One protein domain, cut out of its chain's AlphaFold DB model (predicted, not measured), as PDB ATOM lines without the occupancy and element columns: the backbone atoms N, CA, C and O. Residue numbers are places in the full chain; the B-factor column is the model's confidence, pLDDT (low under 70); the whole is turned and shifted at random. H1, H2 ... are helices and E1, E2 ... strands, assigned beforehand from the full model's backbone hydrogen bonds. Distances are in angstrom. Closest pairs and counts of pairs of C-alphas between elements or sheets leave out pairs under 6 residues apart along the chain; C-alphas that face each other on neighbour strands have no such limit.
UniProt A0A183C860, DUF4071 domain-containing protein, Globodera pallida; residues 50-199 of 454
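Overview. This is residues 50 to 199 of the 454 residues of the protein "DUF4071 domain-containing protein" of Globodera pallida (UniProt A0A183C860). A twisted sheet of four strands, E3 E4 E5 E6, makes the core, with H1 and H5 packed on one face and H3 over the other. Next to it is a two-strand parallel sheet, E1 and E2, with H1 on one side and H2 on the other; H1 packs on both sheets. H4 caps the far end near E6, and residues 92 to 97, of which 96 and 97 belong to H2, stick out. The 150 printed residues, mixed in class, run E1 H1 E2 H2 E3 H3 E4 E5 H4 E6 H5, and the four-strand sheet is mixed. The whole is compact, with a radius of gyration of the C-alphas of 15.7 A and spans of 46 by 35 by 30 A.

Along the chain. Start in the four-strand sheet: E3 is residues 112 to 116, E4 residues 141 to 147, 20.2 A long, E5 residues 155 to 158 and E6 residues 183 to 185. Find C-alpha 50 at (22.068, -20.181, 26.539), where E1 runs to residue 54; its partner E2 is residues 82 to 87, 16.2 A. H1, residues 62 to 78, is 24.3 A long; H2 is residues 96 to 106, H3 residues 124 to 136, 18.5 A, and H4 residues 168 to 175. H5, residues 186 to 199, runs 20.0 A to C-alpha 199 at (31.509, -22.489, 37.212).

Arrangement. Look first at E3 and E4, parallel, with N 113 and O 141 at 2.7 A. E4 and E5 are an antiparallel hairpin, with N 146 and O 156 at 2.9 A. E5 and E6 are antiparallel, with N 157 and O 184 at 2.8 A. H1 is on this sheet over E4 at a height of 8.0 A, slantwise to the strands. H5 is on the same face, and C-alphas 156 and 186 are its closest to E5, 4.8 A. H1 touches H5, closest at the C-alphas of Glu 71 and Ser 187, 5.9 A, at a steep tilt of 42 degrees, the same way; H1 does so with residues 68 to 75 alone and H5 with residues 186 to 191 alone. On the opposite face H3 runs along E3 and E4 at a height of 10.8 A. H4 only grazes the sheet with residues 171 to 175. E1 and E2 are parallel, with N 52 and O 84 at 2.8 A. E3, H3, E4 and E1, H1, E2 are strand-helix-strand units, two parallel neighbour strands joined through a helix, each with a right-handed crossover. The closest C-alphas of E1 and H2 are those of Val 51 and Ser 105, 6.7 A. Every O i to N i+4 pair is within hydrogen-bond range in H1, H3 and H5; in H2 it is 6 of 7 and in H4 2 of 4.

Size, cuts and confidence. The C-alphas farthest apart, Ser 96 and Lys 177, are 48.6 A apart. The printed part has no cut, and no link is long. Mean pLDDT of the printed part is 72.5; it is under 70 at residues 89 to 99, 118 to 127, 150 to 151 and 159 to 183.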
ATOM      1  N   THR A  50      23.047 -20.928  25.758       78.00
ATOM      2  CA  THR A  50      22.068 -20.181  26.539       78.00
ATOM      3  C   THR A  50      20.897 -19.850  25.640       78.00
ATOM      4  O   THR A  50      21.087 -19.390  24.518       78.00
ATOM      5  N   VAL A  51      19.684 -20.074  26.129       79.81
ATOM      6  CA  VAL A  51      18.462 -19.679  25.434       79.81
ATOM      7  C   VAL A  51      17.904 -18.435  26.119       79.81
ATOM      8  O   VAL A  51      17.622 -18.462  27.313       79.81
ATOM      9  N   LEU A  52      17.762 -17.340  25.375       81.94
ATOM     10  CA  LEU A  52      17.097 -16.125  25.839       81.94
ATOM     11  C   LEU A  52      15.684 -16.088  25.273       81.94
ATOM     12  O   LEU A  52      15.507 -15.959  24.065       81.94
ATOM     13  N   VAL A  53      14.686 -16.160  26.150       76.44
ATOM     14  CA  VAL A  53      13.276 -15.987  25.791       76.44
ATOM     15  C   VAL A  53      12.852 -14.570  26.166       76.44
ATOM     16  O   VAL A  53      12.908 -14.209  27.343       76.44
ATOM     17  N   ILE A  54      12.446 -13.756  25.191       79.75
ATOM     18  CA  ILE A  54      12.005 -12.378  25.444       79.75
ATOM     19  C   ILE A  54      11.005 -11.897  24.391       79.75
ATOM     20  O   ILE A  54      11.118 -12.226  23.217       79.75
ATOM     21  N   ASP A  55      10.053 -11.079  24.829       72.56
ATOM     22  CA  ASP A  55       9.072 -10.397  23.986       72.56
ATOM     23  C   ASP A  55       9.655  -9.132  23.341       72.56
ATOM     24  O   ASP A  55       9.935  -8.146  24.039       72.56
ATOM     25  N   LYS A  56       9.787  -9.129  22.008       75.38
ATOM     26  CA  LYS A  56      10.169  -7.942  21.225       75.38
ATOM     27  C   LYS A  56       8.993  -7.268  20.499       75.38
ATOM     28  O   LYS A  56       9.224  -6.332  19.737       75.38
ATOM     29  N   LYS A  57       7.738  -7.673  20.725       72.81
ATOM     30  CA  LYS A  57       6.579  -7.165  19.963       72.81
ATOM     31  C   LYS A  57       5.646  -6.260  20.767       72.81
ATOM     32  O   LYS A  57       5.066  -5.329  20.198       72.81
ATOM     33  N   VAL A  58       5.505  -6.450  22.082       78.62
ATOM     34  CA  VAL A  58       4.624  -5.585  22.892       78.62
ATOM     35  C   VAL A  58       5.196  -4.167  23.001       78.62
ATOM     36  O   VAL A  58       6.231  -3.935  23.610       78.62
ATOM     37  N   GLN A  59       4.478  -3.164  22.497       78.88
ATOM     38  CA  GLN A  59       4.971  -1.775  22.461       78.88
ATOM     39  C   GLN A  59       5.277  -1.173  23.845       78.88
ATOM     40  O   GLN A  59       6.178  -0.347  23.998       78.88
ATOM     41  N   LYS A  60       4.562  -1.608  24.891       78.94
ATOM     42  CA  LYS A  60       4.793  -1.136  26.261       78.94
ATOM     43  C   LYS A  60       6.206  -1.515  26.715       78.94
ATOM     44  O   LYS A  60       6.519  -2.698  26.801       78.94
ATOM     45  N   CYS A  61       7.028  -0.520  27.054       79.44
ATOM     46  CA  CYS A  61       8.405  -0.691  27.543       79.44
ATOM     47  C   CYS A  61       9.344  -1.434  26.566       79.44
ATOM     48  O   CYS A  61      10.373  -1.957  26.994       79.44
ATOM     49  N   LEU A  62       9.014  -1.454  25.267       83.31
ATOM     50  CA  LEU A  62       9.775  -2.158  24.228       83.31
ATOM     51  C   LEU A  62      11.247  -1.731  24.199       83.31
ATOM     52  O   LEU A  62      12.132  -2.571  24.329       83.31
ATOM     53  N   ARG A  63      11.499  -0.417  24.169       85.62
ATOM     54  CA  ARG A  63      12.851   0.164  24.174       85.62
ATOM     55  C   ARG A  63      13.729  -0.371  25.312       85.62
ATOM     56  O   ARG A  63      14.920  -0.584  25.131       85.62
ATOM     57  N   VAL A  64      13.149  -0.597  26.491       86.25
ATOM     58  CA  VAL A  64      13.895  -1.077  27.666       86.25
ATOM     59  C   VAL A  64      14.228  -2.566  27.549       86.25
ATOM     60  O   VAL A  64      15.303  -2.993  27.969       86.25
ATOM     61  N   ARG A  65      13.340  -3.366  26.946       86.94
ATOM     62  CA  ARG A  65      13.622  -4.775  26.632       86.94
ATOM     63  C   ARG A  65      14.669  -4.915  25.532       86.94
ATOM     64  O   ARG A  65      15.547  -5.758  25.660       86.94
ATOM     65  N   GLU A  66      14.644  -4.053  24.518       88.00
ATOM     66  CA  GLU A  66      15.677  -4.012  23.476       88.00
ATOM     67  C   GLU A  66      17.060  -3.681  24.051       88.00
ATOM     68  O   GLU A  66      18.027  -4.370  23.731       88.00
ATOM     69  N   MET A  67      17.151  -2.697  24.955       89.00
ATOM     70  CA  MET A  67      18.398  -2.396  25.672       89.00
ATOM     71  C   MET A  67      18.898  -3.605  26.477       89.00
ATOM     72  O   MET A  67      20.080  -3.935  26.429       89.00
ATOM     73  N   ALA A  68      17.998  -4.306  27.176       89.00
ATOM     74  CA  ALA A  68      18.361  -5.491  27.949       89.00
ATOM     75  C   ALA A  68      18.852  -6.634  27.046       89.00
ATOM     76  O   ALA A  68      19.861  -7.264  27.360       89.00
ATOM     77  N   CYS A  69      18.197  -6.873  25.903       88.75
ATOM     78  CA  CYS A  69      18.673  -7.828  24.900       88.75
ATOM     79  C   CYS A  69      20.086  -7.501  24.432       88.75
ATOM     80  O   CYS A  69      20.928  -8.391  24.412       88.75
ATOM     81  N   GLN A  70      20.349  -6.239  24.085       90.12
ATOM     82  CA  GLN A  70      21.659  -5.807  23.600       90.12
ATOM     83  C   GLN A  70      22.748  -6.012  24.659       90.12
ATOM     84  O   GLN A  70      23.829  -6.498  24.332       90.12
ATOM     85  N   GLU A  71      22.470  -5.708  25.932       90.75
ATOM     86  CA  GLU A  71      23.414  -5.975  27.023       90.75
ATOM     87  C   GLU A  71      23.676  -7.482  27.206       90.75
ATOM     88  O   GLU A  71      24.830  -7.876  27.377       90.75
ATOM     89  N   ILE A  72      22.648  -8.337  27.122       89.62
ATOM     90  CA  ILE A  72      22.807  -9.800  27.225       89.62
ATOM     91  C   ILE A  72      23.583 -10.358  26.028       89.62
ATOM     92  O   ILE A  72      24.488 -11.167  26.218       89.62
ATOM     93  N   GLU A  73      23.268  -9.925  24.807       89.44
ATOM     94  CA  GLU A  73      23.966 -10.321  23.577       89.44
ATOM     95  C   GLU A  73      25.446  -9.913  23.635       89.44
ATOM     96  O   GLU A  73      26.327 -10.731  23.359       89.44
ATOM     97  N   ALA A  74      25.738  -8.686  24.084       90.00
ATOM     98  CA  ALA A  74      27.104  -8.203  24.272       90.00
ATOM     99  C   ALA A  74      27.863  -9.003  25.343       90.00
ATOM    100  O   ALA A  74      29.033  -9.342  25.147       90.00
ATOM    101  N   MET A  75      27.215  -9.342  26.464       88.75
ATOM    102  CA  MET A  75      27.828 -10.173  27.507       88.75
ATOM    103  C   MET A  75      28.046 -11.613  27.043       88.75
ATOM    104  O   MET A  75      29.104 -12.177  27.312       88.75
ATOM    105  N   ALA A  76      27.099 -12.204  26.316       85.81
ATOM    106  CA  ALA A  76      27.252 -13.543  25.758       85.81
ATOM    107  C   ALA A  76      28.417 -13.599  24.760       85.81
ATOM    108  O   ALA A  76      29.238 -14.511  24.831       85.81
ATOM    109  N   ALA A  77      28.556 -12.586  23.898       85.75
ATOM    110  CA  ALA A  77      29.699 -12.464  22.997       85.75
ATOM    111  C   ALA A  77      31.027 -12.326  23.766       85.75
ATOM    112  O   ALA A  77      31.991 -13.024  23.454       85.75
ATOM    113  N   MET A  78      31.062 -11.482  24.803       86.75
ATOM    114  CA  MET A  78      32.245 -11.272  25.651       86.75
ATOM    115  C   MET A  78      32.673 -12.544  26.394       86.75
ATOM    116  O   MET A  78      33.865 -12.816  26.507       86.75
ATOM    117  N   LEU A  79      31.711 -13.328  26.884       83.12
ATOM    118  CA  LEU A  79      31.945 -14.586  27.599       83.12
ATOM    119  C   LEU A  79      32.058 -15.801  26.660       83.12
ATOM    120  O   LEU A  79      32.172 -16.929  27.134       83.12
ATOM    121  N   ASN A  80      32.030 -15.591  25.337       80.19
ATOM    122  CA  ASN A  80      32.065 -16.650  24.323       80.19
ATOM    123  C   ASN A  80      30.955 -17.713  24.518       80.19
ATOM    124  O   ASN A  80      31.145 -18.901  24.253       80.19
ATOM    125  N   VAL A  81      29.783 -17.279  24.982       81.50
ATOM    126  CA  VAL A  81      28.567 -18.077  25.187       81.50
ATOM    127  C   VAL A  81      27.740 -18.063  23.900       81.50
ATOM    128  O   VAL A  81      27.553 -17.025  23.268       81.50
ATOM    129  N   ASN A  82      27.228 -19.220  23.488       81.38
ATOM    130  CA  ASN A  82      26.321 -19.338  22.353       81.38
ATOM    131  C   ASN A  82      24.891 -19.000  22.790       81.38
ATOM    132  O   ASN A  82      24.234 -19.814  23.441       81.38
ATOM    133  N   LEU A  83      24.421 -17.812  22.423       83.25
ATOM    134  CA  LEU A  83      23.087 -17.329  22.753       83.25
ATOM    135  C   LEU A  83      22.096 -17.629  21.620       83.25
ATOM    136  O   LEU A  83      22.247 -17.137  20.504       83.25
ATOM    137  N   GLN A  84      21.051 -18.394  21.921       83.00
ATOM    138  CA  GLN A  84      19.896 -18.587  21.054       83.00
ATOM    139  C   GLN A  84      18.746 -17.705  21.542       83.00
ATOM    140  O   GLN A  84      18.262 -17.874  22.657       83.00
ATOM    141  N   LEU A  85      18.279 -16.791  20.696       81.62
ATOM    142  CA  LEU A  85      17.111 -15.967  20.990       81.62
ATOM    143  C   LEU A  85      15.823 -16.691  20.569       81.62
ATOM    144  O   LEU A  85      15.715 -17.175  19.441       81.62
ATOM    145  N   ILE A  86      14.836 -16.715  21.459       79.25
ATOM    146  CA  ILE A  86      13.457 -17.108  21.177       79.25
ATOM    147  C   ILE A  86      12.591 -15.871  21.410       79.25
ATOM    148  O   ILE A  86      12.392 -15.450  22.550       79.25
ATOM    149  N   ASP A  87      12.108 -15.280  20.320       74.56
ATOM    150  CA  ASP A  87      11.123 -14.200  20.395       74.56
ATOM    151  C   ASP A  87       9.762 -14.778  20.791       74.56
ATOM    152  O   ASP A  87       9.338 -15.807  20.253       74.56
ATOM    153  N   PHE A  88       9.108 -14.152  21.764       71.12
ATOM    154  CA  PHE A  88       7.893 -14.679  22.372       71.12
ATOM    155  C   PHE A  88       6.927 -13.562  22.768       71.12
ATOM    156  O   PHE A  88       7.251 -12.774  23.643       71.12
ATOM    157  N   ASP A  89       5.723 -13.523  22.192       64.31
ATOM    158  CA  ASP A  89       4.797 -12.392  22.382       64.31
ATOM    159  C   ASP A  89       4.096 -12.383  23.741       64.31
ATOM    160  O   ASP A  89       4.143 -11.401  24.480       64.31
ATOM    161  N   ARG A  90       3.378 -13.461  24.068       60.88
ATOM    162  CA  ARG A  90       2.578 -13.570  25.291       60.88
ATOM    163  C   ARG A  90       2.516 -15.007  25.770       60.88
ATOM    164  O   ARG A  90       2.314 -15.926  24.986       60.88
ATOM    165  N   LEU A  91       2.611 -15.178  27.090       57.22
ATOM    166  CA  LEU A  91       2.324 -16.430  27.801       57.22
ATOM    167  C   LEU A  91       0.805 -16.641  27.855       57.22
ATOM    168  O   LEU A  91       0.190 -16.625  28.917       57.22
ATOM    169  N   ASP A  92       0.192 -16.776  26.683       56.06
ATOM    170  CA  ASP A  92      -1.197 -17.176  26.494       56.06
ATOM    171  C   ASP A  92      -1.268 -18.442  25.624       56.06
ATOM    172  O   ASP A  92      -0.256 -18.943  25.144       56.06
ATOM    173  N   PHE A  93      -2.454 -19.033  25.484       53.69
ATOM    174  CA  PHE A  93      -2.650 -20.315  24.794       53.69
ATOM    175  C   PHE A  93      -2.592 -20.214  23.250       53.69
ATOM    176  O   PHE A  93      -3.036 -21.141  22.577       53.69
ATOM    177  N   GLY A  94      -2.108 -19.101  22.679       55.59
ATOM    178  CA  GLY A  94      -2.289 -18.759  21.262       55.59
ATOM    179  C   GLY A  94      -1.352 -19.452  20.263       55.59
ATOM    180  O   GLY A  94      -1.826 -20.017  19.279       55.59
ATOM    181  N   GLU A  95      -0.032 -19.438  20.481       60.97
ATOM    182  CA  GLU A  95       0.948 -20.005  19.533       60.97
ATOM    183  C   GLU A  95       1.621 -21.275  20.079       60.97
ATOM    184  O   GLU A  95       2.665 -21.221  20.732       60.97
ATOM    185  N   SER A  96       1.056 -22.452  19.776       61.94
ATOM    186  CA  SER A  96       1.554 -23.740  20.297       61.94
ATOM    187  C   SER A  96       3.032 -24.016  19.978       61.94
ATOM    188  O   SER A  96       3.756 -24.492  20.845       61.94
ATOM    189  N   SER A  97       3.520 -23.656  18.784       66.00
ATOM    190  CA  SER A  97       4.902 -23.973  18.374       66.00
ATOM    191  C   SER A  97       5.981 -23.154  19.098       66.00
ATOM    192  O   SER A  97       7.070 -23.665  19.365       66.00
ATOM    193  N   THR A  98       5.696 -21.898  19.448       65.00
ATOM    194  CA  THR A  98       6.612 -21.047  20.222       65.00
ATOM    195  C   THR A  98       6.546 -21.422  21.705       65.00
ATOM    196  O   THR A  98       7.582 -21.510  22.364       65.00
ATOM    197  N   LEU A  99       5.350 -21.746  22.213       69.62
ATOM    198  CA  LEU A  99       5.154 -22.257  23.574       69.62
ATOM    199  C   LEU A  99       5.920 -23.555  23.832       69.62
ATOM    200  O   LEU A  99       6.496 -23.706  24.908       69.62
ATOM    201  N   ASP A 100       5.963 -24.470  22.867       74.94
ATOM    202  CA  ASP A 100       6.706 -25.723  23.016       74.94
ATOM    203  C   ASP A 100       8.217 -25.479  23.123       74.94
ATOM    204  O   ASP A 100       8.862 -26.081  23.978       74.94
ATOM    205  N   LYS A 101       8.774 -24.510  22.381       74.81
ATOM    206  CA  LYS A 101      10.185 -24.101  22.529       74.81
ATOM    207  C   LYS A 101      10.470 -23.459  23.889       74.81
ATOM    208  O   LYS A 101      11.521 -23.696  24.480       74.81
ATOM    209  N   VAL A 102       9.537 -22.654  24.408       72.19
ATOM    210  CA  VAL A 102       9.654 -22.072  25.756       72.19
ATOM    211  C   VAL A 102       9.594 -23.175  26.816       72.19
ATOM    212  O   VAL A 102      10.434 -23.205  27.712       72.19
ATOM    213  N   ARG A 103       8.676 -24.140  26.696       76.50
ATOM    214  CA  ARG A 103       8.602 -25.310  27.591       76.50
ATOM    215  C   ARG A 103       9.867 -26.162  27.531       76.50
ATOM    216  O   ARG A 103      10.365 -26.572  28.573       76.50
ATOM    217  N   GLU A 104      10.404 -26.384  26.336       78.38
ATOM    218  CA  GLU A 104      11.666 -27.093  26.133       78.38
ATOM    219  C   GLU A 104      12.833 -26.358  26.807       78.38
ATOM    220  O   GLU A 104      13.625 -26.986  27.509       78.38
ATOM    221  N   SER A 105      12.901 -25.024  26.688       75.44
ATOM    222  CA  SER A 105      13.923 -24.229  27.384       75.44
ATOM    223  C   SER A 105      13.820 -24.334  28.909       75.44
ATOM    224  O   SER A 105      14.842 -24.415  29.578       75.44
ATOM    225  N   MET A 106      12.609 -24.441  29.468       74.06
ATOM    226  CA  MET A 106      12.412 -24.620  30.913       74.06
ATOM    227  C   MET A 106      12.896 -25.989  31.416       74.06
ATOM    228  O   MET A 106      13.182 -26.134  32.602       74.06
ATOM    229  N   GLY A 107      13.014 -26.985  30.532       72.00
ATOM    230  CA  GLY A 107      13.627 -28.281  30.836       72.00
ATOM    231  C   GLY A 107      15.160 -28.255  30.879       72.00
ATOM    232  O   GLY A 107      15.770 -29.263  31.235       72.00
ATOM    233  N   GLN A 108      15.795 -27.136  30.512       76.19
ATOM    234  CA  GLN A 108      17.245 -26.975  30.586       76.19
ATOM    235  C   GLN A 108      17.701 -26.700  32.024       76.19
ATOM    236  O   GLN A 108      16.938 -26.259  32.886       76.19
ATOM    237  N   THR A 109      18.970 -26.990  32.303       73.62
ATOM    238  CA  THR A 109      19.602 -26.677  33.585       73.62
ATOM    239  C   THR A 109      20.038 -25.214  33.640       73.62
ATOM    240  O   THR A 109      20.410 -24.627  32.627       73.62
ATOM    241  N   TYR A 110      20.048 -24.650  34.853       78.25
ATOM    242  CA  TYR A 110      20.525 -23.291  35.143       78.25
ATOM    243  C   TYR A 110      19.671 -22.150  34.563       78.25
ATOM    244  O   TYR A 110      20.184 -21.160  34.041       78.25
ATOM    245  N   ASN A 111      18.351 -22.264  34.699       82.38
ATOM    246  CA  ASN A 111      17.411 -21.237  34.253       82.38
ATOM    247  C   ASN A 111      17.564 -19.922  35.046       82.38
ATOM    248  O   ASN A 111      17.571 -19.902  36.284       82.38
ATOM    249  N   ILE A 112      17.642 -18.809  34.310       83.81
ATOM    250  CA  ILE A 112      17.682 -17.443  34.844       83.81
ATOM    251  C   ILE A 112      16.419 -16.715  34.383       83.81
ATOM    252  O   ILE A 112      16.157 -16.584  33.191       83.81
ATOM    253  N   ILE A 113      15.644 -16.214  35.336       81.81
ATOM    254  CA  ILE A 113      14.453 -15.406  35.105       81.81
ATOM    255  C   ILE A 113      14.872 -13.942  35.148       81.81
ATOM    256  O   ILE A 113      15.462 -13.491  36.129       81.81
ATOM    257  N   ILE A 114      14.545 -13.188  34.104       84.62
ATOM    258  CA  ILE A 114      14.823 -11.754  34.022       84.62
ATOM    259  C   ILE A 114      13.488 -11.015  33.980       84.62
ATOM    260  O   ILE A 114      12.652 -11.284  33.121       84.62
ATOM    261  N   MET A 115      13.276 -10.088  34.911       79.00
ATOM    262  CA  MET A 115      12.019  -9.359  35.055       79.00
ATOM    263  C   MET A 115      12.261  -7.854  35.010       79.00
ATOM    264  O   MET A 115      13.018  -7.310  35.811       79.00
ATOM    265  N   TYR A 116      11.580  -7.175  34.088       79.62
ATOM    266  CA  TYR A 116      11.563  -5.719  34.054       79.62
ATOM    267  C   TYR A 116      10.587  -5.173  35.095       79.62
ATOM    268  O   TYR A 116       9.426  -5.582  35.120       79.62
ATOM    269  N   SER A 117      11.040  -4.218  35.906       74.31
ATOM    270  CA  SER A 117      10.188  -3.465  36.821       74.31
ATOM    271  C   SER A 117      10.316  -1.964  36.541       74.31
ATOM    272  O   SER A 117      11.351  -1.375  36.855       74.31
ATOM    273  N   PRO A 118       9.309  -1.322  35.923       64.50
ATOM    274  CA  PRO A 118       9.361   0.109  35.624       64.50
ATOM    275  C   PRO A 118       9.358   0.987  36.887       64.50
ATOM    276  O   PRO A 118       9.960   2.058  36.862       64.50
ATOM    277  N   ASP A 119       8.746   0.516  37.985       61.03
ATOM    278  CA  ASP A 119       8.396   1.320  39.165       61.03
ATOM    279  C   ASP A 119       8.782   0.640  40.502       61.03
ATOM    280  O   ASP A 119       7.940   0.389  41.368       61.03
ATOM    281  N   LEU A 120      10.065   0.324  40.717       57.12
ATOM    282  CA  LEU A 120      10.525  -0.112  42.049       57.12
ATOM    283  C   LEU A 120      10.546   1.089  43.028       57.12
ATOM    284  O   LEU A 120      11.311   2.021  42.750       57.12
ATOM    285  N   PRO A 121       9.814   1.102  44.174       52.34
ATOM    286  CA  PRO A 121       8.979   0.062  44.794       52.34
ATOM    287  C   PRO A 121       7.551   0.539  45.193       52.34
ATOM    288  O   PRO A 121       7.194   0.445  46.363       52.34
ATOM    289  N   ASP A 122       6.730   1.040  44.261       52.06
ATOM    290  CA  ASP A 122       5.341   1.470  44.576       52.06
ATOM    291  C   ASP A 122       4.246   0.609  43.907       52.06
ATOM    292  O   ASP A 122       3.057   0.806  44.159       52.06
ATOM    293  N   ASP A 123       4.612  -0.387  43.089       60.50
ATOM    294  CA  ASP A 123       3.640  -1.285  42.454       60.50
ATOM    295  C   ASP A 123       3.477  -2.609  43.225       60.50
ATOM    296  O   ASP A 123       4.198  -3.587  42.999       60.50
ATOM    297  N   GLN A 124       2.471  -2.661  44.107       64.56
ATOM    298  CA  GLN A 124       2.073  -3.853  44.874       64.56
ATOM    299  C   GLN A 124       1.879  -5.096  43.982       64.56
ATOM    300  O   GLN A 124       2.132  -6.227  44.401       64.56
ATOM    301  N   LYS A 125       1.471  -4.901  42.721       67.75
ATOM    302  CA  LYS A 125       1.290  -5.987  41.754       67.75
ATOM    303  C   LYS A 125       2.618  -6.629  41.351       67.75
ATOM    304  O   LYS A 125       2.695  -7.853  41.252       67.75
ATOM    305  N   THR A 126       3.652  -5.824  41.128       65.25
ATOM    306  CA  THR A 126       4.989  -6.296  40.752       65.25
ATOM    307  C   THR A 126       5.644  -7.064  41.904       65.25
ATOM    308  O   THR A 126       6.244  -8.116  41.680       65.25
ATOM    309  N   GLU A 127       5.468  -6.609  43.148       68.19
ATOM    310  CA  GLU A 127       5.974  -7.314  44.334       68.19
ATOM    311  C   GLU A 127       5.316  -8.694  44.501       68.19
ATOM    312  O   GLU A 127       6.009  -9.697  44.684       68.19
ATOM    313  N   MET A 128       3.991  -8.780  44.325       71.00
ATOM    314  CA  MET A 128       3.270 -10.059  44.337       71.00
ATOM    315  C   MET A 128       3.752 -11.023  43.243       71.00
ATOM    316  O   MET A 128       3.841 -12.227  43.482       71.00
ATOM    317  N   GLN A 129       4.068 -10.517  42.047       71.31
ATOM    318  CA  GLN A 129       4.594 -11.333  40.947       71.31
ATOM    319  C   GLN A 129       5.994 -11.871  41.250       71.31
ATOM    320  O   GLN A 129       6.252 -13.056  41.034       71.31
ATOM    321  N   ILE A 130       6.880 -11.026  41.788       71.75
ATOM    322  CA  ILE A 130       8.218 -11.437  42.224       71.75
ATOM    323  C   ILE A 130       8.109 -12.526  43.297       71.75
ATOM    324  O   ILE A 130       8.794 -13.543  43.203       71.75
ATOM    325  N   GLU A 131       7.237 -12.349  44.290       74.88
ATOM    326  CA  GLU A 131       7.072 -13.313  45.381       74.88
ATOM    327  C   GLU A 131       6.467 -14.642  44.902       74.88
ATOM    328  O   GLU A 131       6.916 -15.719  45.300       74.88
ATOM    329  N   ALA A 132       5.508 -14.594  43.973       75.12
ATOM    330  CA  ALA A 132       4.973 -15.791  43.332       75.12
ATOM    331  C   ALA A 132       6.067 -16.556  42.568       75.12
ATOM    332  O   ALA A 132       6.241 -17.751  42.793       75.12
ATOM    333  N   LEU A 133       6.858 -15.873  41.731       73.38
ATOM    334  CA  LEU A 133       7.961 -16.494  40.987       73.38
ATOM    335  C   LEU A 133       9.022 -17.078  41.924       73.38
ATOM    336  O   LEU A 133       9.501 -18.183  41.680       73.38
ATOM    337  N   LYS A 134       9.342 -16.395  43.028       72.19
ATOM    338  CA  LYS A 134      10.244 -16.924  44.062       72.19
ATOM    339  C   LYS A 134       9.720 -18.220  44.669       72.19
ATOM    340  O   LYS A 134      10.504 -19.139  44.892       72.19
ATOM    341  N   LYS A 135       8.413 -18.313  44.925       78.06
ATOM    342  CA  LYS A 135       7.797 -19.512  45.505       78.06
ATOM    343  C   LYS A 135       7.723 -20.666  44.504       78.06
ATOM    344  O   LYS A 135       7.974 -21.808  44.879       78.06
ATOM    345  N   THR A 136       7.372 -20.389  43.250       77.31
ATOM    346  CA  THR A 136       7.133 -21.429  42.233       77.31
ATOM    347  C   THR A 136       8.413 -21.871  41.517       77.31
ATOM    348  O   THR A 136       8.523 -23.030  41.126       77.31
ATOM    349  N   LEU A 137       9.400 -20.981  41.371       76.25
ATOM    350  CA  LEU A 137      10.653 -21.198  40.634       76.25
ATOM    351  C   LEU A 137      11.882 -20.912  41.513       76.25
ATOM    352  O   LEU A 137      12.870 -20.344  41.058       76.25
ATOM    353  N   ALA A 138      11.839 -21.340  42.778       75.56
ATOM    354  CA  ALA A 138      12.898 -21.101  43.768       75.56
ATOM    355  C   ALA A 138      14.299 -21.598  43.348       75.56
ATOM    356  O   ALA A 138      15.311 -21.104  43.846       75.56
ATOM    357  N   HIS A 139      14.350 -22.582  42.444       74.44
ATOM    358  CA  HIS A 139      15.569 -23.167  41.885       74.44
ATOM    359  C   HIS A 139      16.190 -22.327  40.754       74.44
ATOM    360  O   HIS A 139      17.328 -22.578  40.370       74.44
ATOM    361  N   CYS A 140      15.463 -21.342  40.216       78.50
ATOM    362  CA  CYS A 140      15.945 -20.435  39.179       78.50
ATOM    363  C   CYS A 140      16.563 -19.172  39.798       78.50
ATOM    364  O   CYS A 140      16.109 -18.673  40.832       78.50
ATOM    365  N   SER A 141      17.563 -18.598  39.130       79.56
ATOM    366  CA  SER A 141      18.070 -17.272  39.504       79.56
ATOM    367  C   SER A 141      17.124 -16.189  38.994       79.56
ATOM    368  O   SER A 141      16.821 -16.172  37.810       79.56
ATOM    369  N   LEU A 142      16.678 -15.269  39.850       80.00
ATOM    370  CA  LEU A 142      15.843 -14.130  39.449       80.00
ATOM    371  C   LEU A 142      16.670 -12.839  39.411       80.00
ATOM    372  O   LEU A 142      17.321 -12.478  40.395       80.00
ATOM    373  N   ILE A 143      16.607 -12.132  38.287       82.50
ATOM    374  CA  ILE A 143      17.222 -10.823  38.068       82.50
ATOM    375  C   ILE A 143      16.112  -9.822  37.771       82.50
ATOM    376  O   ILE A 143      15.435  -9.916  36.750       82.50
ATOM    377  N   VAL A 144      15.932  -8.851  38.663       80.44
ATOM    378  CA  VAL A 144      14.987  -7.750  38.456       80.44
ATOM    379  C   VAL A 144      15.766  -6.524  38.004       80.44
ATOM    380  O   VAL A 144      16.720  -6.128  38.679       80.44
ATOM    381  N   TYR A 145      15.354  -5.928  36.886       84.69
ATOM    382  CA  TYR A 145      16.029  -4.780  36.290       84.69
ATOM    383  C   TYR A 145      15.076  -3.619  35.995       84.69
ATOM    384  O   TYR A 145      13.876  -3.811  35.795       84.69
ATOM    385  N   PHE A 146      15.618  -2.403  35.975       80.94
ATOM    386  CA  PHE A 146      14.872  -1.160  35.789       80.94
ATOM    387  C   PHE A 146      15.724  -0.104  35.074       80.94
ATOM    388  O   PHE A 146      16.949  -0.213  35.014       80.94
ATOM    389  N   LEU A 147      15.072   0.912  34.502       84.12
ATOM    390  CA  LEU A 147      15.752   2.006  33.801       84.12
ATOM    391  C   LEU A 147      16.103   3.125  34.792       84.12
ATOM    392  O   LEU A 147      15.249   3.527  35.586       84.12
ATOM    393  N   SER A 148      17.335   3.638  34.742       78.62
ATOM    394  CA  SER A 148      17.721   4.821  35.520       78.62
ATOM    395  C   SER A 148      16.890   6.046  35.118       78.62
ATOM    396  O   SER A 148      16.543   6.216  33.948       78.62
ATOM    397  N   LYS A 149      16.587   6.909  36.096       72.44
ATOM    398  CA  LYS A 149      15.905   8.200  35.887       72.44
ATOM    399  C   LYS A 149      16.883   9.362  35.632       72.44
ATOM    400  O   LYS A 149      16.446  10.506  35.585       72.44
ATOM    401  N   ASP A 150      18.180   9.077  35.504       65.56
ATOM    402  CA  ASP A 150      19.222  10.073  35.221       65.56
ATOM    403  C   ASP A 150      19.275  10.447  33.721       65.56
ATOM    404  O   ASP A 150      18.700   9.759  32.876       65.56
ATOM    405  N   ASP A 151      20.025  11.501  33.369       59.56
ATOM    406  CA  ASP A 151      20.160  12.021  31.989       59.56
ATOM    407  C   ASP A 151      20.677  10.987  30.967       59.56
ATOM    408  O   ASP A 151      20.492  11.148  29.759       59.56
ATOM    409  N   THR A 152      21.325   9.912  31.436       74.06
ATOM    410  CA  THR A 152      21.790   8.805  30.588       74.06
ATOM    411  C   THR A 152      20.971   7.536  30.856       74.06
ATOM    412  O   THR A 152      20.970   7.026  31.981       74.06
ATOM    413  N   PRO A 153      20.283   6.979  29.838       78.38
ATOM    414  CA  PRO A 153      19.462   5.788  30.010       78.38
ATOM    415  C   PRO A 153      20.364   4.571  30.241       78.38
ATOM    416  O   PRO A 153      20.984   4.057  29.313       78.38
ATOM    417  N   THR A 154      20.434   4.111  31.488       83.06
ATOM    418  CA  THR A 154      21.244   2.960  31.918       83.06
ATOM    419  C   THR A 154      20.370   1.934  32.631       83.06
ATOM    420  O   THR A 154      19.436   2.303  33.348       83.06
ATOM    421  N   LEU A 155      20.638   0.641  32.419       87.12
ATOM    422  CA  LEU A 155      19.908  -0.439  33.082       87.12
ATOM    423  C   LEU A 155      20.564  -0.810  34.413       87.12
ATOM    424  O   LEU A 155      21.760  -1.096  34.499       87.12
ATOM    425  N   LEU A 156      19.748  -0.842  35.462       83.88
ATOM    426  CA  LEU A 156      20.151  -1.168  36.827       83.88
ATOM    427  C   LEU A 156      19.461  -2.448  37.296       83.88
ATOM    428  O   LEU A 156      18.390  -2.796  36.803       83.88
ATOM    429  N   SER A 157      20.064  -3.139  38.264       81.25
ATOM    430  CA  SER A 157      19.550  -4.373  38.868       81.25
ATOM    431  C   SER A 157      19.632  -4.321  40.397       81.25
ATOM    432  O   SER A 157      20.568  -3.749  40.958       81.25
ATOM    433  N   ALA A 158      18.674  -4.971  41.069       70.50
ATOM    434  CA  ALA A 158      18.638  -5.141  42.530       70.50
ATOM    435  C   ALA A 158      18.674  -6.631  42.947       70.50
ATOM    436  O   ALA A 158      18.275  -7.498  42.165       70.50
ATOM    437  N   ASP A 159      19.177  -6.927  44.154       61.75
ATOM    438  CA  ASP A 159      19.428  -8.292  44.652       61.75
ATOM    439  C   ASP A 159      18.242  -9.002  45.358       61.75
ATOM    440  O   ASP A 159      17.265  -8.404  45.802       61.75
ATOM    441  N   ARG A 160      18.396 -10.329  45.494       53.25
ATOM    442  CA  ARG A 160      17.533 -11.391  46.039       53.25
ATOM    443  C   ARG A 160      17.007 -11.156  47.467       53.25
ATOM    444  O   ARG A 160      16.007 -11.775  47.829       53.25
ATOM    445  N   SER A 161      17.649 -10.302  48.270       43.81
ATOM    446  CA  SER A 161      17.389 -10.138  49.716       43.81
ATOM    447  C   SER A 161      16.961  -8.732  50.156       43.81
ATOM    448  O   SER A 161      16.569  -8.537  51.310       43.81
ATOM    449  N   SER A 162      17.003  -7.737  49.268       49.50
ATOM    450  CA  SER A 162      16.619  -6.378  49.634       49.50
ATOM    451  C   SER A 162      15.105  -6.299  49.807       49.50
ATOM    452  O   SER A 162      14.361  -6.450  48.840       49.50
ATOM    453  N   LYS A 163      14.638  -6.031  51.036       45.38
ATOM    454  CA  LYS A 163      13.278  -5.525  51.249       45.38
ATOM    455  C   LYS A 163      13.118  -4.306  50.341       45.38
ATOM    456  O   LYS A 163      13.886  -3.350  50.480       45.38
ATOM    457  N   PHE A 164      12.180  -4.370  49.400       47.62
ATOM    458  CA  PHE A 164      11.860  -3.297  48.460       47.62
ATOM    459  C   PHE A 164      11.163  -2.154  49.217       47.62
ATOM    460  O   PHE A 164       9.971  -1.931  49.091       47.62
ATOM    461  N   GLY A 165      11.899  -1.487  50.106       48.47
ATOM    462  CA  GLY A 165      11.422  -0.342  50.872       48.47
ATOM    463  C   GLY A 165      11.565   0.963  50.089       48.47
ATOM    464  O   GLY A 165      12.504   1.142  49.314       48.47
ATOM    465  N   SER A 166      10.644   1.886  50.344       45.94
ATOM    466  CA  SER A 166      10.462   3.195  49.712       45.94
ATOM    467  C   SER A 166      11.619   4.178  49.931       45.94
ATOM    468  O   SER A 166      11.515   5.100  50.731       45.94
ATOM    469  N   HIS A 167      12.738   4.057  49.210       51.03
ATOM    470  CA  HIS A 167      13.805   5.066  49.321       51.03
ATOM    471  C   HIS A 167      14.498   5.408  48.001       51.03
ATOM    472  O   HIS A 167      15.690   5.145  47.841       51.03
ATOM    473  N   HIS A 168      13.772   6.096  47.105       47.88
ATOM    474  CA  HIS A 168      14.282   6.677  45.849       47.88
ATOM    475  C   HIS A 168      15.642   7.414  46.017       47.88
ATOM    476  O   HIS A 168      16.564   7.251  45.220       47.88
ATOM    477  N   GLU A 169      15.821   8.147  47.121       46.22
ATOM    478  CA  GLU A 169      17.035   8.928  47.420       46.22
ATOM    479  C   GLU A 169      18.242   8.098  47.902       46.22
ATOM    480  O   GLU A 169      19.393   8.543  47.820       46.22
ATOM    481  N   ARG A 170      18.018   6.879  48.409       49.00
ATOM    482  CA  ARG A 170      19.098   5.991  48.872       49.00
ATOM    483  C   ARG A 170      19.791   5.309  47.686       49.00
ATOM    484  O   ARG A 170      21.004   5.108  47.744       49.00
ATOM    485  N   TYR A 171      19.061   5.056  46.594       52.53
ATOM    486  CA  TYR A 171      19.586   4.453  45.360       52.53
ATOM    487  C   TYR A 171      20.640   5.337  44.676       52.53
ATOM    488  O   TYR A 171      21.717   4.858  44.324       52.53
ATOM    489  N   GLN A 172      20.391   6.648  44.581       50.03
ATOM    490  CA  GLN A 172      21.336   7.601  43.983       50.03
ATOM    491  C   GLN A 172      22.611   7.797  44.823       50.03
ATOM    492  O   GLN A 172      23.686   8.063  44.280       50.03
ATOM    493  N   LYS A 173      22.532   7.638  46.153       47.53
ATOM    494  CA  LYS A 173      23.699   7.724  47.050       47.53
ATOM    495  C   LYS A 173      24.587   6.474  47.009       47.53
ATOM    496  O   LYS A 173      25.794   6.615  47.179       47.53
ATOM    497  N   ILE A 174      24.024   5.286  46.772       50.41
ATOM    498  CA  ILE A 174      24.774   4.018  46.682       50.41
ATOM    499  C   ILE A 174      25.547   3.929  45.356       50.41
ATOM    500  O   ILE A 174      26.726   3.583  45.365       50.41
ATOM    501  N   LEU A 175      24.944   4.366  44.242       48.69
ATOM    502  CA  LEU A 175      25.619   4.469  42.937       48.69
ATOM    503  C   LEU A 175      26.844   5.405  42.968       48.69
ATOM    504  O   LEU A 175      27.829   5.153  42.281       48.69
ATOM    505  N   LYS A 176      26.816   6.453  43.805       48.72
ATOM    506  CA  LYS A 176      27.915   7.426  43.958       48.72
ATOM    507  C   LYS A 176      29.009   7.017  44.958       48.72
ATOM    508  O   LYS A 176      30.058   7.655  44.964       48.72
ATOM    509  N   LYS A 177      28.797   6.003  45.811       45.50
ATOM    510  CA  LYS A 177      29.742   5.623  46.892       45.50
ATOM    511  C   LYS A 177      30.472   4.289  46.702       45.50
ATOM    512  O   LYS A 177      31.304   3.952  47.538       45.50
ATOM    513  N   GLY A 178      30.230   3.581  45.602       42.97
ATOM    514  CA  GLY A 178      30.876   2.303  45.306       42.97
ATOM    515  C   GLY A 178      29.987   1.100  45.623       42.97
ATOM    516  O   GLY A 178      29.136   1.149  46.510       42.97
ATOM    517  N   ARG A 179      30.189   0.049  44.817       48.75
ATOM    518  CA  ARG A 179      29.446  -1.221  44.753       48.75
ATOM    519  C   ARG A 179      28.949  -1.700  46.124       48.75
ATOM    520  O   ARG A 179      29.741  -1.947  47.025       48.75
ATOM    521  N   SER A 180      27.635  -1.885  46.240       50.69
ATOM    522  CA  SER A 180      27.005  -2.665  47.307       50.69
ATOM    523  C   SER A 180      26.516  -3.980  46.708       50.69
ATOM    524  O   SER A 180      25.916  -3.951  45.639       50.69
ATOM    525  N   ASP A 181      26.671  -5.102  47.417       52.41
ATOM    526  CA  ASP A 181      26.159  -6.428  47.003       52.41
ATOM    527  C   ASP A 181      24.647  -6.450  46.687       52.41
ATOM    528  O   ASP A 181      24.151  -7.357  46.022       52.41
ATOM    529  N   SER A 182      23.904  -5.428  47.131       57.66
ATOM    530  CA  SER A 182      22.456  -5.308  46.939       57.66
ATOM    531  C   SER A 182      22.014  -4.600  45.647       57.66
ATOM    532  O   SER A 182      20.863  -4.768  45.244       57.66
ATOM    533  N   TYR A 183      22.898  -3.842  44.977       63.97
ATOM    534  CA  TYR A 183      22.566  -3.041  43.785       63.97
ATOM    535  C   TYR A 183      23.743  -2.945  42.804       63.97
ATOM    536  O   TYR A 183      24.881  -2.714  43.208       63.97
ATOM    537  N   GLY A 184      23.470  -3.039  41.499       76.00
ATOM    538  CA  GLY A 184      24.497  -2.947  40.455       76.00
ATOM    539  C   GLY A 184      23.934  -2.631  39.071       76.00
ATOM    540  O   GLY A 184      22.733  -2.408  38.913       76.00
ATOM    541  N   THR A 185      24.802  -2.607  38.057       85.81
ATOM    542  CA  THR A 185      24.358  -2.516  36.657       85.81
ATOM    543  C   THR A 185      23.723  -3.836  36.223       85.81
ATOM    544  O   THR A 185      24.073  -4.905  36.733       85.81
ATOM    545  N   PHE A 186      22.778  -3.781  35.285       86.81
ATOM    546  CA  PHE A 186      22.181  -4.990  34.720       86.81
ATOM    547  C   PHE A 186      23.242  -5.877  34.046       86.81
ATOM    548  O   PHE A 186      23.325  -7.069  34.344       86.81
ATOM    549  N   SER A 187      24.124  -5.277  33.244       86.94
ATOM    550  CA  SER A 187      25.294  -5.928  32.645       86.94
ATOM    551  C   SER A 187      26.161  -6.704  33.653       86.94
ATOM    552  O   SER A 187      26.446  -7.885  33.435       86.94
ATOM    553  N   ASP A 188      26.535  -6.096  34.790       85.94
ATOM    554  CA  ASP A 188      27.343  -6.769  35.821       85.94
ATOM    555  C   ASP A 188      26.601  -7.972  36.426       85.94
ATOM    556  O   ASP A 188      27.197  -9.027  36.660       85.94
ATOM    557  N   ARG A 189      25.286  -7.838  36.641       85.38
ATOM    558  CA  ARG A 189      24.436  -8.901  37.191       85.38
ATOM    559  C   ARG A 189      24.320 -10.091  36.238       85.38
ATOM    560  O   ARG A 189      24.459 -11.234  36.671       85.38
ATOM    561  N   ILE A 190      24.097  -9.835  34.947       87.56
ATOM    562  CA  ILE A 190      24.065 -10.875  33.910       87.56
ATOM    563  C   ILE A 190      25.423 -11.568  33.815       87.56
ATOM    564  O   ILE A 190      25.483 -12.797  33.798       87.56
ATOM    565  N   ARG A 191      26.517 -10.796  33.812       87.19
ATOM    566  CA  ARG A 191      27.878 -11.344  33.798       87.19
ATOM    567  C   ARG A 191      28.111 -12.284  34.978       87.19
ATOM    568  O   ARG A 191      28.605 -13.390  34.780       87.19
ATOM    569  N   GLN A 192      27.740 -11.869  36.189       86.62
ATOM    570  CA  GLN A 192      27.867 -12.703  37.384       86.62
ATOM    571  C   GLN A 192      27.041 -13.990  37.261       86.62
ATOM    572  O   GLN A 192      27.558 -15.070  37.534       86.62
ATOM    573  N   ALA A 193      25.788 -13.893  36.810       84.81
ATOM    574  CA  ALA A 193      24.920 -15.054  36.664       84.81
ATOM    575  C   ALA A 193      25.458 -16.058  35.628       84.81
ATOM    576  O   ALA A 193      25.582 -17.238  35.942       84.81
ATOM    577  N   LEU A 194      25.858 -15.604  34.434       84.06
ATOM    578  CA  LEU A 194      26.419 -16.477  33.392       84.06
ATOM    579  C   LEU A 194      27.758 -17.112  33.812       84.06
ATOM    580  O   LEU A 194      28.004 -18.288  33.530       84.06
ATOM    581  N   ASN A 195      28.605 -16.367  34.530       84.69
ATOM    582  CA  ASN A 195      29.845 -16.910  35.086       84.69
ATOM    583  C   ASN A 195      29.573 -17.991  36.136       84.69
ATOM    584  O   ASN A 195      30.206 -19.042  36.091       84.69
ATOM    585  N   ASN A 196      28.612 -17.777  37.041       83.62
ATOM    586  CA  ASN A 196      28.243 -18.770  38.052       83.62
ATOM    587  C   ASN A 196      27.744 -20.068  37.408       83.62
ATOM    588  O   ASN A 196      28.194 -21.143  37.789       83.62
ATOM    589  N   VAL A 197      26.897 -19.971  36.377       82.44
ATOM    590  CA  VAL A 197      26.439 -21.143  35.613       82.44
ATOM    591  C   VAL A 197      27.612 -21.895  34.986       82.44
ATOM    592  O   VAL A 197      27.672 -23.120  35.058       82.44
ATOM    593  N   THR A 198      28.576 -21.172  34.415       80.19
ATOM    594  CA  THR A 198      29.786 -21.777  33.837       80.19
ATOM    595  C   THR A 198      30.614 -22.500  34.906       80.19
ATOM    596  O   THR A 198      31.064 -23.624  34.692       80.19
ATOM    597  N   ILE A 199      30.784 -21.892  36.083       82.19
ATOM    598  CA  ILE A 199      31.509 -22.489  37.212       82.19
ATOM    599  C   ILE A 199      30.803 -23.757  37.704       82.19
ATOM    600  O   ILE A 199      31.456 -24.787  37.871       82.19
TER     601      ILE A 199